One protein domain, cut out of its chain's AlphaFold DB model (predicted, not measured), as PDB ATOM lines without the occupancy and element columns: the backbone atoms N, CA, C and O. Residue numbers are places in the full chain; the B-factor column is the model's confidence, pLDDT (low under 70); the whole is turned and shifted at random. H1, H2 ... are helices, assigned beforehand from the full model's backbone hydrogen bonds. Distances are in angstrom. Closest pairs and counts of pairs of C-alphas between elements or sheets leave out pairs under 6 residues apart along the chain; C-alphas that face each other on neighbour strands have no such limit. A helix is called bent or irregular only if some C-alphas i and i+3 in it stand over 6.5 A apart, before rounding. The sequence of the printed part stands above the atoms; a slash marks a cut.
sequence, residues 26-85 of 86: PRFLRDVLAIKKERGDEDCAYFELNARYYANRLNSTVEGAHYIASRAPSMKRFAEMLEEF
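Overview. This is residues 26 to 85 of the 86 residues of an uncharacterized protein of Brucella pseudogrignonensis (UniProt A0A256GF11). Two helical hairpins, H1 with H2 and H3 with H4, form two crossed layers. H2 passes over H4 at a steep angle, and H1 comes near H3 where both helices begin. The printed part has 60 residues with four named helices, H1, H2, H3 and H4 in chain order, and no named strand; the class is all helix. It is compact, with a radius of gyration of the C-alphas of 10.2 A and spans of 29 by 19 by 18 A.

Arrangement. Start at H1, residues 29 to 39, and compare it with H2, residues 44 to 51: this hairpin touches closest at the C-alphas of Lys 36 and Cys 44, 6.4 A apart, at a shallow tilt of 7 degrees, opposite ways. Look next at H4, residues 73 to 83, which H2 only just touches, with 3 pairs of C-alphas within 8 A; the closest, of Phe 47 and Phe 78, are 7.0 A apart, and the tilt is steep at 64 degrees. H3, residues 62 to 69, makes a hairpin with H4, at a shallow tilt of 19 degrees, opposite ways; the closest C-alphas, of Ala 69 and Met 75, are 5.0 A apart. H1 and H3 are close but not clearly touching, with the C-alphas of Leu 29 and Val 62 closest at 5.6 A. H1 and H4 are only just apart, at 8.1 A. In H1, H2 and H3 every O i to N i+4 pair is within hydrogen-bond range; in H4 5 of 7 are.

Along the chain. Find C-alpha 29 at (38.661, -37.575, -40.086); from there H1 runs 15.3 A to C-alpha 39. H2 measures 10.5 A and H3 10.3 A. H4 runs 15.4 A to C-alpha 83 at (36.724, -33.662, -28.962), and is irregular: C-alphas 74 and 77 are 7.7 A apart.

Size, cuts and confidence. The farthest C-alphas, of Glu 38 and Arg 71, are 28.9 A apart. The printed part has no cut and no long link. No printed residue is under 70 in pLDDT.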
ATOM      1  N   PRO A  26      30.538 -37.505 -37.020       91.44
ATOM      2  CA  PRO A  26      31.459 -37.888 -38.079       91.44
ATOM      3  C   PRO A  26      32.286 -39.088 -37.619       91.44
ATOM      4  O   PRO A  26      32.881 -39.090 -36.543       91.44
ATOM      5  N   ARG A  27      32.321 -40.141 -38.438       93.25
ATOM      6  CA  ARG A  27      33.010 -41.384 -38.074       93.25
ATOM      7  C   ARG A  27      34.494 -41.309 -38.398       93.25
ATOM      8  O   ARG A  27      35.311 -41.891 -37.680       93.25
ATOM      9  N   PHE A  28      34.843 -40.612 -39.476       96.62
ATOM     10  CA  PHE A  28      36.203 -40.514 -39.991       96.62
ATOM     11  C   PHE A  28      36.700 -39.069 -40.039       96.62
ATOM     12  O   PHE A  28      35.925 -38.125 -40.176       96.62
ATOM     13  N   LEU A  29      38.024 -38.895 -40.008       96.56
ATOM     14  CA  LEU A  29      38.661 -37.575 -40.086       96.56
ATOM     15  C   LEU A  29      38.305 -36.805 -41.374       96.56
ATOM     16  O   LEU A  29      38.246 -35.580 -41.354       96.56
ATOM     17  N   ARG A  30      38.038 -37.495 -42.491       96.25
ATOM     18  CA  ARG A  30      37.546 -36.862 -43.729       96.25
ATOM     19  C   ARG A  30      36.176 -36.202 -43.556       96.25
ATOM     20  O   ARG A  30      35.931 -35.177 -44.182       96.25
ATOM     21  N   ASP A  31      35.318 -36.779 -42.716       95.38
ATOM     22  CA  ASP A  31      33.972 -36.268 -42.461       95.38
ATOM     23  C   ASP A  31      34.082 -34.994 -41.609       95.38
ATOM     24  O   ASP A  31      33.489 -33.972 -41.938       95.38
ATOM     25  N   VAL A  32      34.951 -35.014 -40.588       95.25
ATOM     26  CA  VAL A  32      35.303 -33.824 -39.793       95.25
ATOM     27  C   VAL A  32      35.858 -32.718 -40.688       95.25
ATOM     28  O   VAL A  32      35.393 -31.586 -40.636       95.25
ATOM     29  N   LEU A  33      36.817 -33.034 -41.558       95.75
ATOM     30  CA  LEU A  33      37.403 -32.055 -42.470       95.75
ATOM     31  C   LEU A  33      36.367 -31.431 -43.416       95.75
ATOM     32  O   LEU A  33      36.450 -30.236 -43.698       95.75
ATOM     33  N   ALA A  34      35.409 -32.217 -43.911       94.31
ATOM     34  CA  ALA A  34      34.321 -31.703 -44.737       94.31
ATOM     35  C   ALA A  34      33.448 -30.713 -43.949       94.31
ATOM     36  O   ALA A  34      33.213 -29.609 -44.436       94.31
ATOM     37  N   ILE A  35      33.074 -31.062 -42.712       93.06
ATOM     38  CA  ILE A  35      32.307 -30.187 -41.813       93.06
ATOM     39  C   ILE A  35      33.063 -28.879 -41.542       93.06
ATOM     40  O   ILE A  35      32.490 -27.799 -41.666       93.06
ATOM     41  N   LYS A  36      34.359 -28.951 -41.221       93.75
ATOM     42  CA  LYS A  36      35.189 -27.763 -40.954       93.75
ATOM     43  C   LYS A  36      35.290 -26.848 -42.180       93.75
ATOM     44  O   LYS A  36      35.167 -25.632 -42.056       93.75
ATOM     45  N   LYS A  37      35.439 -27.420 -43.382       92.75
ATOM     46  CA  LYS A  37      35.452 -26.655 -44.642       92.75
ATOM     47  C   LYS A  37      34.105 -25.999 -44.939       92.75
ATOM     48  O   LYS A  37      34.087 -24.865 -45.401       92.75
ATOM     49  N   GLU A  38      33.000 -26.688 -44.667       92.81
ATOM     50  CA  GLU A  38      31.647 -26.147 -44.840       92.81
ATOM     51  C   GLU A  38      31.364 -24.984 -43.880       92.81
ATOM     52  O   GLU A  38      30.776 -23.982 -44.282       92.81
ATOM     53  N   ARG A  39      31.835 -25.080 -42.631       91.19
ATOM     54  CA  ARG A  39      31.733 -24.006 -41.628       91.19
ATOM     55  C   ARG A  39      32.662 -22.821 -41.901       91.19
ATOM     56  O   ARG A  39      32.411 -21.732 -41.392       91.19
ATOM     57  N   GLY A  40      33.694 -23.020 -42.721       92.19
ATOM     58  CA  GLY A  40      34.708 -22.008 -43.012       92.19
ATOM     59  C   GLY A  40      35.779 -21.887 -41.927       92.19
ATOM     60  O   GLY A  40      36.343 -20.809 -41.757       92.19
ATOM     61  N   ASP A  41      36.065 -22.967 -41.194       92.88
ATOM     62  CA  ASP A  41      37.050 -22.950 -40.113       92.88
ATOM     63  C   ASP A  41      38.474 -22.692 -40.650       92.88
ATOM     64  O   ASP A  41      38.950 -23.354 -41.581       92.88
ATOM     65  N   GLU A  42      39.205 -21.767 -40.024       95.19
ATOM     66  CA  GLU A  42      40.546 -21.339 -40.463       95.19
ATOM     67  C   GLU A  42      41.644 -22.400 -40.251       95.19
ATOM     68  O   GLU A  42      42.730 -22.338 -40.829       95.19
ATOM     69  N   ASP A  43      41.380 -23.404 -39.420       94.81
ATOM     70  CA  ASP A  43      42.328 -24.437 -39.003       94.81
ATOM     71  C   ASP A  43      42.287 -25.708 -39.876       94.81
ATOM     72  O   ASP A  43      42.984 -26.684 -39.579       94.81
ATOM     73  N   CYS A  44      41.553 -25.700 -40.995       95.62
ATOM     74  CA  CYS A  44      41.456 -26.839 -41.918       95.62
ATOM     75  C   CYS A  44      42.827 -27.352 -42.401       95.62
ATOM     76  O   CYS A  44      43.056 -28.561 -42.458       95.62
ATOM     77  N   ALA A  45      43.763 -26.450 -42.715       96.19
ATOM     78  CA  ALA A  45      45.106 -26.830 -43.166       96.19
ATOM     79  C   ALA A  45      45.922 -27.508 -42.050       96.19
ATOM     80  O   ALA A  45      46.652 -28.473 -42.293       96.19
ATOM     81  N   TYR A  46      45.772 -27.031 -40.810       95.88
ATOM     82  CA  TYR A  46      46.388 -27.656 -39.641       95.88
ATOM     83  C   TYR A  46      45.792 -29.046 -39.391       95.88
ATOM     84  O   TYR A  46      46.532 -29.995 -39.123       95.88
ATOM     85  N   PHE A  47      44.476 -29.193 -39.534       96.81
ATOM     86  CA  PHE A  47      43.798 -30.478 -39.415       96.81
ATOM     87  C   PHE A  47      44.313 -31.489 -40.451       96.81
ATOM     88  O   PHE A  47      44.718 -32.595 -40.093       96.81
ATOM     89  N   GLU A  48      44.370 -31.103 -41.730       95.75
ATOM     90  CA  GLU A  48      44.890 -31.950 -42.811       95.75
ATOM     91  C   GLU A  48      46.349 -32.359 -42.586       95.75
ATOM     92  O   GLU A  48      46.717 -33.500 -42.877       95.75
ATOM     93  N   LEU A  49      47.183 -31.451 -42.071       95.94
ATOM     94  CA  LEU A  49      48.576 -31.746 -41.744       95.94
ATOM     95  C   LEU A  49      48.672 -32.814 -40.649       95.94
ATOM     96  O   LEU A  49      49.396 -33.795 -40.819       95.94
ATOM     97  N   ASN A  50      47.918 -32.658 -39.560       95.38
ATOM     98  CA  ASN A  50      47.947 -33.591 -38.436       95.38
ATOM     99  C   ASN A  50      47.322 -34.948 -38.777       95.38
ATOM    100  O   ASN A  50      47.817 -35.986 -38.339       95.38
ATOM    101  N   ALA A  51      46.309 -34.974 -39.645       95.44
ATOM    102  CA  ALA A  51      45.733 -36.218 -40.134       95.44
ATOM    103  C   ALA A  51      46.770 -37.111 -40.847       95.44
ATOM    104  O   ALA A  51      46.582 -38.322 -40.903       95.44
ATOM    105  N   ARG A  52      47.888 -36.573 -41.361       93.81
ATOM    106  CA  ARG A  52      48.944 -37.369 -42.022       93.81
ATOM    107  C   ARG A  52      49.728 -38.277 -41.073       93.81
ATOM    108  O   ARG A  52      50.340 -39.222 -41.561       93.81
ATOM    109  N   TYR A  53      49.705 -38.023 -39.762       91.56
ATOM    110  CA  TYR A  53      50.409 -38.852 -38.774       91.56
ATOM    111  C   TYR A  53      49.773 -40.231 -38.567       91.56
ATOM    112  O   TYR A  53      50.409 -41.127 -38.017       91.56
ATOM    113  N   TYR A  54      48.536 -40.428 -39.022       91.81
ATOM    114  CA  TYR A  54      47.839 -41.702 -38.904       91.81
ATOM    115  C   TYR A  54      48.049 -42.565 -40.146       91.81
ATOM    116  O   TYR A  54      48.005 -42.062 -41.271       91.81
ATOM    117  N   ALA A  55      48.188 -43.880 -39.959       87.88
ATOM    118  CA  ALA A  55      48.417 -44.835 -41.050       87.88
ATOM    119  C   ALA A  55      47.371 -44.716 -42.175       87.88
ATOM    120  O   ALA A  55      47.721 -44.656 -43.351       87.88
ATOM    121  N   ASN A  56      46.093 -44.584 -41.807       91.00
ATOM    122  CA  ASN A  56      44.982 -44.431 -42.753       91.00
ATOM    123  C   ASN A  56      44.638 -42.969 -43.062       91.00
ATOM    124  O   ASN A  56      43.663 -42.688 -43.762       91.00
ATOM    125  N   ARG A  57      45.443 -42.026 -42.568       94.12
ATOM    126  CA  ARG A  57      45.286 -40.585 -42.765       94.12
ATOM    127  C   ARG A  57      43.857 -40.124 -42.457       94.12
ATOM    128  O   ARG A  57      43.332 -40.450 -41.394       94.12
ATOM    129  N   LEU A  58      43.200 -39.460 -43.414       94.75
ATOM    130  CA  LEU A  58      41.814 -38.993 -43.323       94.75
ATOM    131  C   LEU A  58      40.763 -40.121 -43.224       94.75
ATOM    132  O   LEU A  58      39.624 -39.858 -42.853       94.75
ATOM    133  N   ASN A  59      41.124 -41.374 -43.522       95.31
ATOM    134  CA  ASN A  59      40.252 -42.539 -43.322       95.31
ATOM    135  C   ASN A  59      40.389 -43.154 -41.917       95.31
ATOM    136  O   ASN A  59      39.782 -44.186 -41.639       95.31
ATOM    137  N   SER A  60      41.195 -42.564 -41.033       96.38
ATOM    138  CA  SER A  60      41.234 -42.951 -39.617       96.38
ATOM    139  C   SER A  60      39.946 -42.523 -38.915       96.38
ATOM    140  O   SER A  60      39.344 -41.510 -39.281       96.38
ATOM    141  N   THR A  61      39.511 -43.295 -37.916       97.00
ATOM    142  CA  THR A  61      38.328 -42.946 -37.121       97.00
ATOM    143  C   THR A  61      38.611 -41.753 -36.213       97.00
ATOM    144  O   THR A  61      39.744 -41.578 -35.760       97.00
ATOM    145  N   VAL A  62      37.583 -40.953 -35.921       96.31
ATOM    146  CA  VAL A  62      37.694 -39.807 -35.000       96.31
ATOM    147  C   VAL A  62      38.106 -40.281 -33.602       96.31
ATOM    148  O   VAL A  62      39.096 -39.796 -33.061       96.31
ATOM    149  N   GLU A  63      37.440 -41.311 -33.071       95.75
ATOM    150  CA  GLU A  63      37.763 -41.910 -31.766       95.75
ATOM    151  C   GLU A  63      39.205 -42.423 -31.681       95.75
ATOM    152  O   GLU A  63      39.919 -42.136 -30.718       95.75
ATOM    153  N   GLY A  64      39.664 -43.163 -32.695       95.62
ATOM    154  CA  GLY A  64      41.019 -43.711 -32.718       95.62
ATOM    155  C   GLY A  64      42.075 -42.614 -32.831       95.62
ATOM    156  O   GLY A  64      43.101 -42.654 -32.148       95.62
ATOM    157  N   ALA A  65      41.808 -41.600 -33.656       96.81
ATOM    158  CA  ALA A  65      42.695 -40.460 -33.806       96.81
ATOM    159  C   ALA A  65      42.797 -39.642 -32.511       96.81
ATOM    160  O   ALA A  65      43.911 -39.316 -32.094       96.81
ATOM    161  N   HIS A  66      41.666 -39.393 -31.845       97.31
ATOM    162  CA  HIS A  66      41.605 -38.712 -30.554       97.31
ATOM    163  C   HIS A  66      42.330 -39.504 -29.460       97.31
ATOM    164  O   HIS A  66      43.148 -38.944 -28.727       97.31
ATOM    165  N   TYR A  67      42.111 -40.823 -29.383       96.12
ATOM    166  CA  TYR A  67      42.807 -41.703 -28.439       96.12
ATOM    167  C   TYR A  67      44.332 -41.572 -28.562       96.12
ATOM    168  O   TYR A  67      45.037 -41.451 -27.562       96.12
ATOM    169  N   ILE A  68      44.865 -41.572 -29.780       95.50
ATOM    170  CA  ILE A  68      46.310 -41.441 -29.993       95.50
ATOM    171  C   ILE A  68      46.777 -40.003 -29.701       95.50
ATOM    172  O   ILE A  68      47.767 -39.820 -28.994       95.50
ATOM    173  N   ALA A  69      46.068 -38.985 -30.203       96.00
ATOM    174  CA  ALA A  69      46.457 -37.578 -30.067       96.00
ATOM    175  C   ALA A  69      46.479 -37.104 -28.606       96.00
ATOM    176  O   ALA A  69      47.427 -36.446 -28.190       96.00
ATOM    177  N   SER A  70      45.481 -37.496 -27.811       96.50
ATOM    178  CA  SER A  70      45.359 -37.145 -26.384       96.50
ATOM    179  C   SER A  70      46.528 -37.636 -25.518       96.50
ATOM    180  O   SER A  70      46.718 -37.151 -24.406       96.50
ATOM    181  N   ARG A  71      47.339 -38.577 -26.018       96.00
ATOM    182  CA  ARG A  71      48.507 -39.140 -25.317       96.00
ATOM    183  C   ARG A  71      49.832 -38.481 -25.699       96.00
ATOM    184  O   ARG A  71      50.852 -38.791 -25.089       96.00
ATOM    185  N   ALA A  72      49.838 -37.593 -26.691       91.94
ATOM    186  CA  ALA A  72      51.035 -36.913 -27.166       91.94
ATOM    187  C   ALA A  72      50.929 -35.400 -26.900       91.94
ATOM    188  O   ALA A  72      50.066 -34.745 -27.485       91.94
ATOM    189  N   PRO A  73      51.823 -34.797 -26.087       92.38
ATOM    190  CA  PRO A  73      51.775 -33.362 -25.788       92.38
ATOM    191  C   PRO A  73      51.799 -32.463 -27.035       92.38
ATOM    192  O   PRO A  73      51.118 -31.442 -27.073       92.38
ATOM    193  N   SER A  74      52.529 -32.866 -28.081       92.94
ATOM    194  CA  SER A  74      52.599 -32.158 -29.367       92.94
ATOM    195  C   SER A  74      51.288 -32.174 -30.161       92.94
ATOM    196  O   SER A  74      51.092 -31.321 -31.023       92.94
ATOM    197  N   MET A  75      50.389 -33.114 -29.866       94.81
ATOM    198  CA  MET A  75      49.114 -33.312 -30.559       94.81
ATOM    199  C   MET A  75      47.917 -32.822 -29.738       94.81
ATOM    200  O   MET A  75      46.780 -33.007 -30.166       94.81
ATOM    201  N   LYS A  76      48.145 -32.170 -28.588       95.06
ATOM    202  CA  LYS A  76      47.079 -31.720 -27.680       95.06
ATOM    203  C   LYS A  76      46.024 -30.869 -28.392       95.06
ATOM    204  O   LYS A  76      44.842 -31.170 -28.302       95.06
ATOM    205  N   ARG A  77      46.460 -29.882 -29.181       95.12
ATOM    206  CA  ARG A  77      45.555 -29.030 -29.970       95.12
ATOM    207  C   ARG A  77      44.727 -29.841 -30.972       95.12
ATOM    208  O   ARG A  77      43.556 -29.556 -31.176       95.12
ATOM    209  N   PHE A  78      45.321 -30.852 -31.605       96.38
ATOM    210  CA  PHE A  78      44.592 -31.724 -32.527       96.38
ATOM    211  C   PHE A  78      43.592 -32.628 -31.792       96.38
ATOM    212  O   PHE A  78      42.510 -32.868 -32.309       96.38
ATOM    213  N   ALA A  79      43.910 -33.093 -30.579       96.62
ATOM    214  CA  ALA A  79      42.964 -33.834 -29.745       96.62
ATOM    215  C   ALA A  79      41.749 -32.972 -29.362       96.62
ATOM    216  O   ALA A  79      40.623 -33.411 -29.567       96.62
ATOM    217  N   GLU A  80      41.976 -31.733 -28.915       95.88
ATOM    218  CA  GLU A  80      40.916 -30.760 -28.593       95.88
ATOM    219  C   GLU A  80      40.010 -30.487 -29.807       95.88
ATOM    220  O   GLU A  80      38.792 -30.436 -29.675       95.88
ATOM    221  N   MET A  81      40.585 -30.396 -31.015       94.56
ATOM    222  CA  MET A  81      39.796 -30.274 -32.249       94.56
ATOM    223  C   MET A  81      38.897 -31.485 -32.508       94.56
ATOM    224  O   MET A  81      37.832 -31.323 -33.087       94.56
ATOM    225  N   LEU A  82      39.322 -32.701 -32.152       95.69
ATOM    226  CA  LEU A  82      38.522 -33.911 -32.363       95.69
ATOM    227  C   LEU A  82      37.442 -34.096 -31.295       95.69
ATOM    228  O   LEU A  82      36.418 -34.704 -31.591       95.69
ATOM    229  N   GLU A  83      37.657 -33.570 -30.090       93.94
ATOM    230  CA  GLU A  83      36.724 -33.662 -28.962       93.94
ATOM    231  C   GLU A  83      35.368 -33.008 -29.265       93.94
ATOM    232  O   GLU A  83      34.336 -33.525 -28.852       93.94
ATOM    233  N   GLU A  84      35.352 -31.950 -30.082       90.12
ATOM    234  CA  GLU A  84      34.123 -31.313 -30.577       90.12
ATOM    235  C   GLU A  84      33.196 -32.287 -31.334       90.12
ATOM    236  O   GLU A  84      31.980 -32.103 -31.386       90.12
ATOM    237  N   PHE A  85      33.770 -33.333 -31.931       89.88
ATOM    238  CA  PHE A  85      33.076 -34.250 -32.829       89.88
ATOM    239  C   PHE A  85      32.811 -35.636 -32.211       89.88
ATOM    240  O   PHE A  85      32.310 -36.521 -32.916       89.88
TER     241      PHE A  85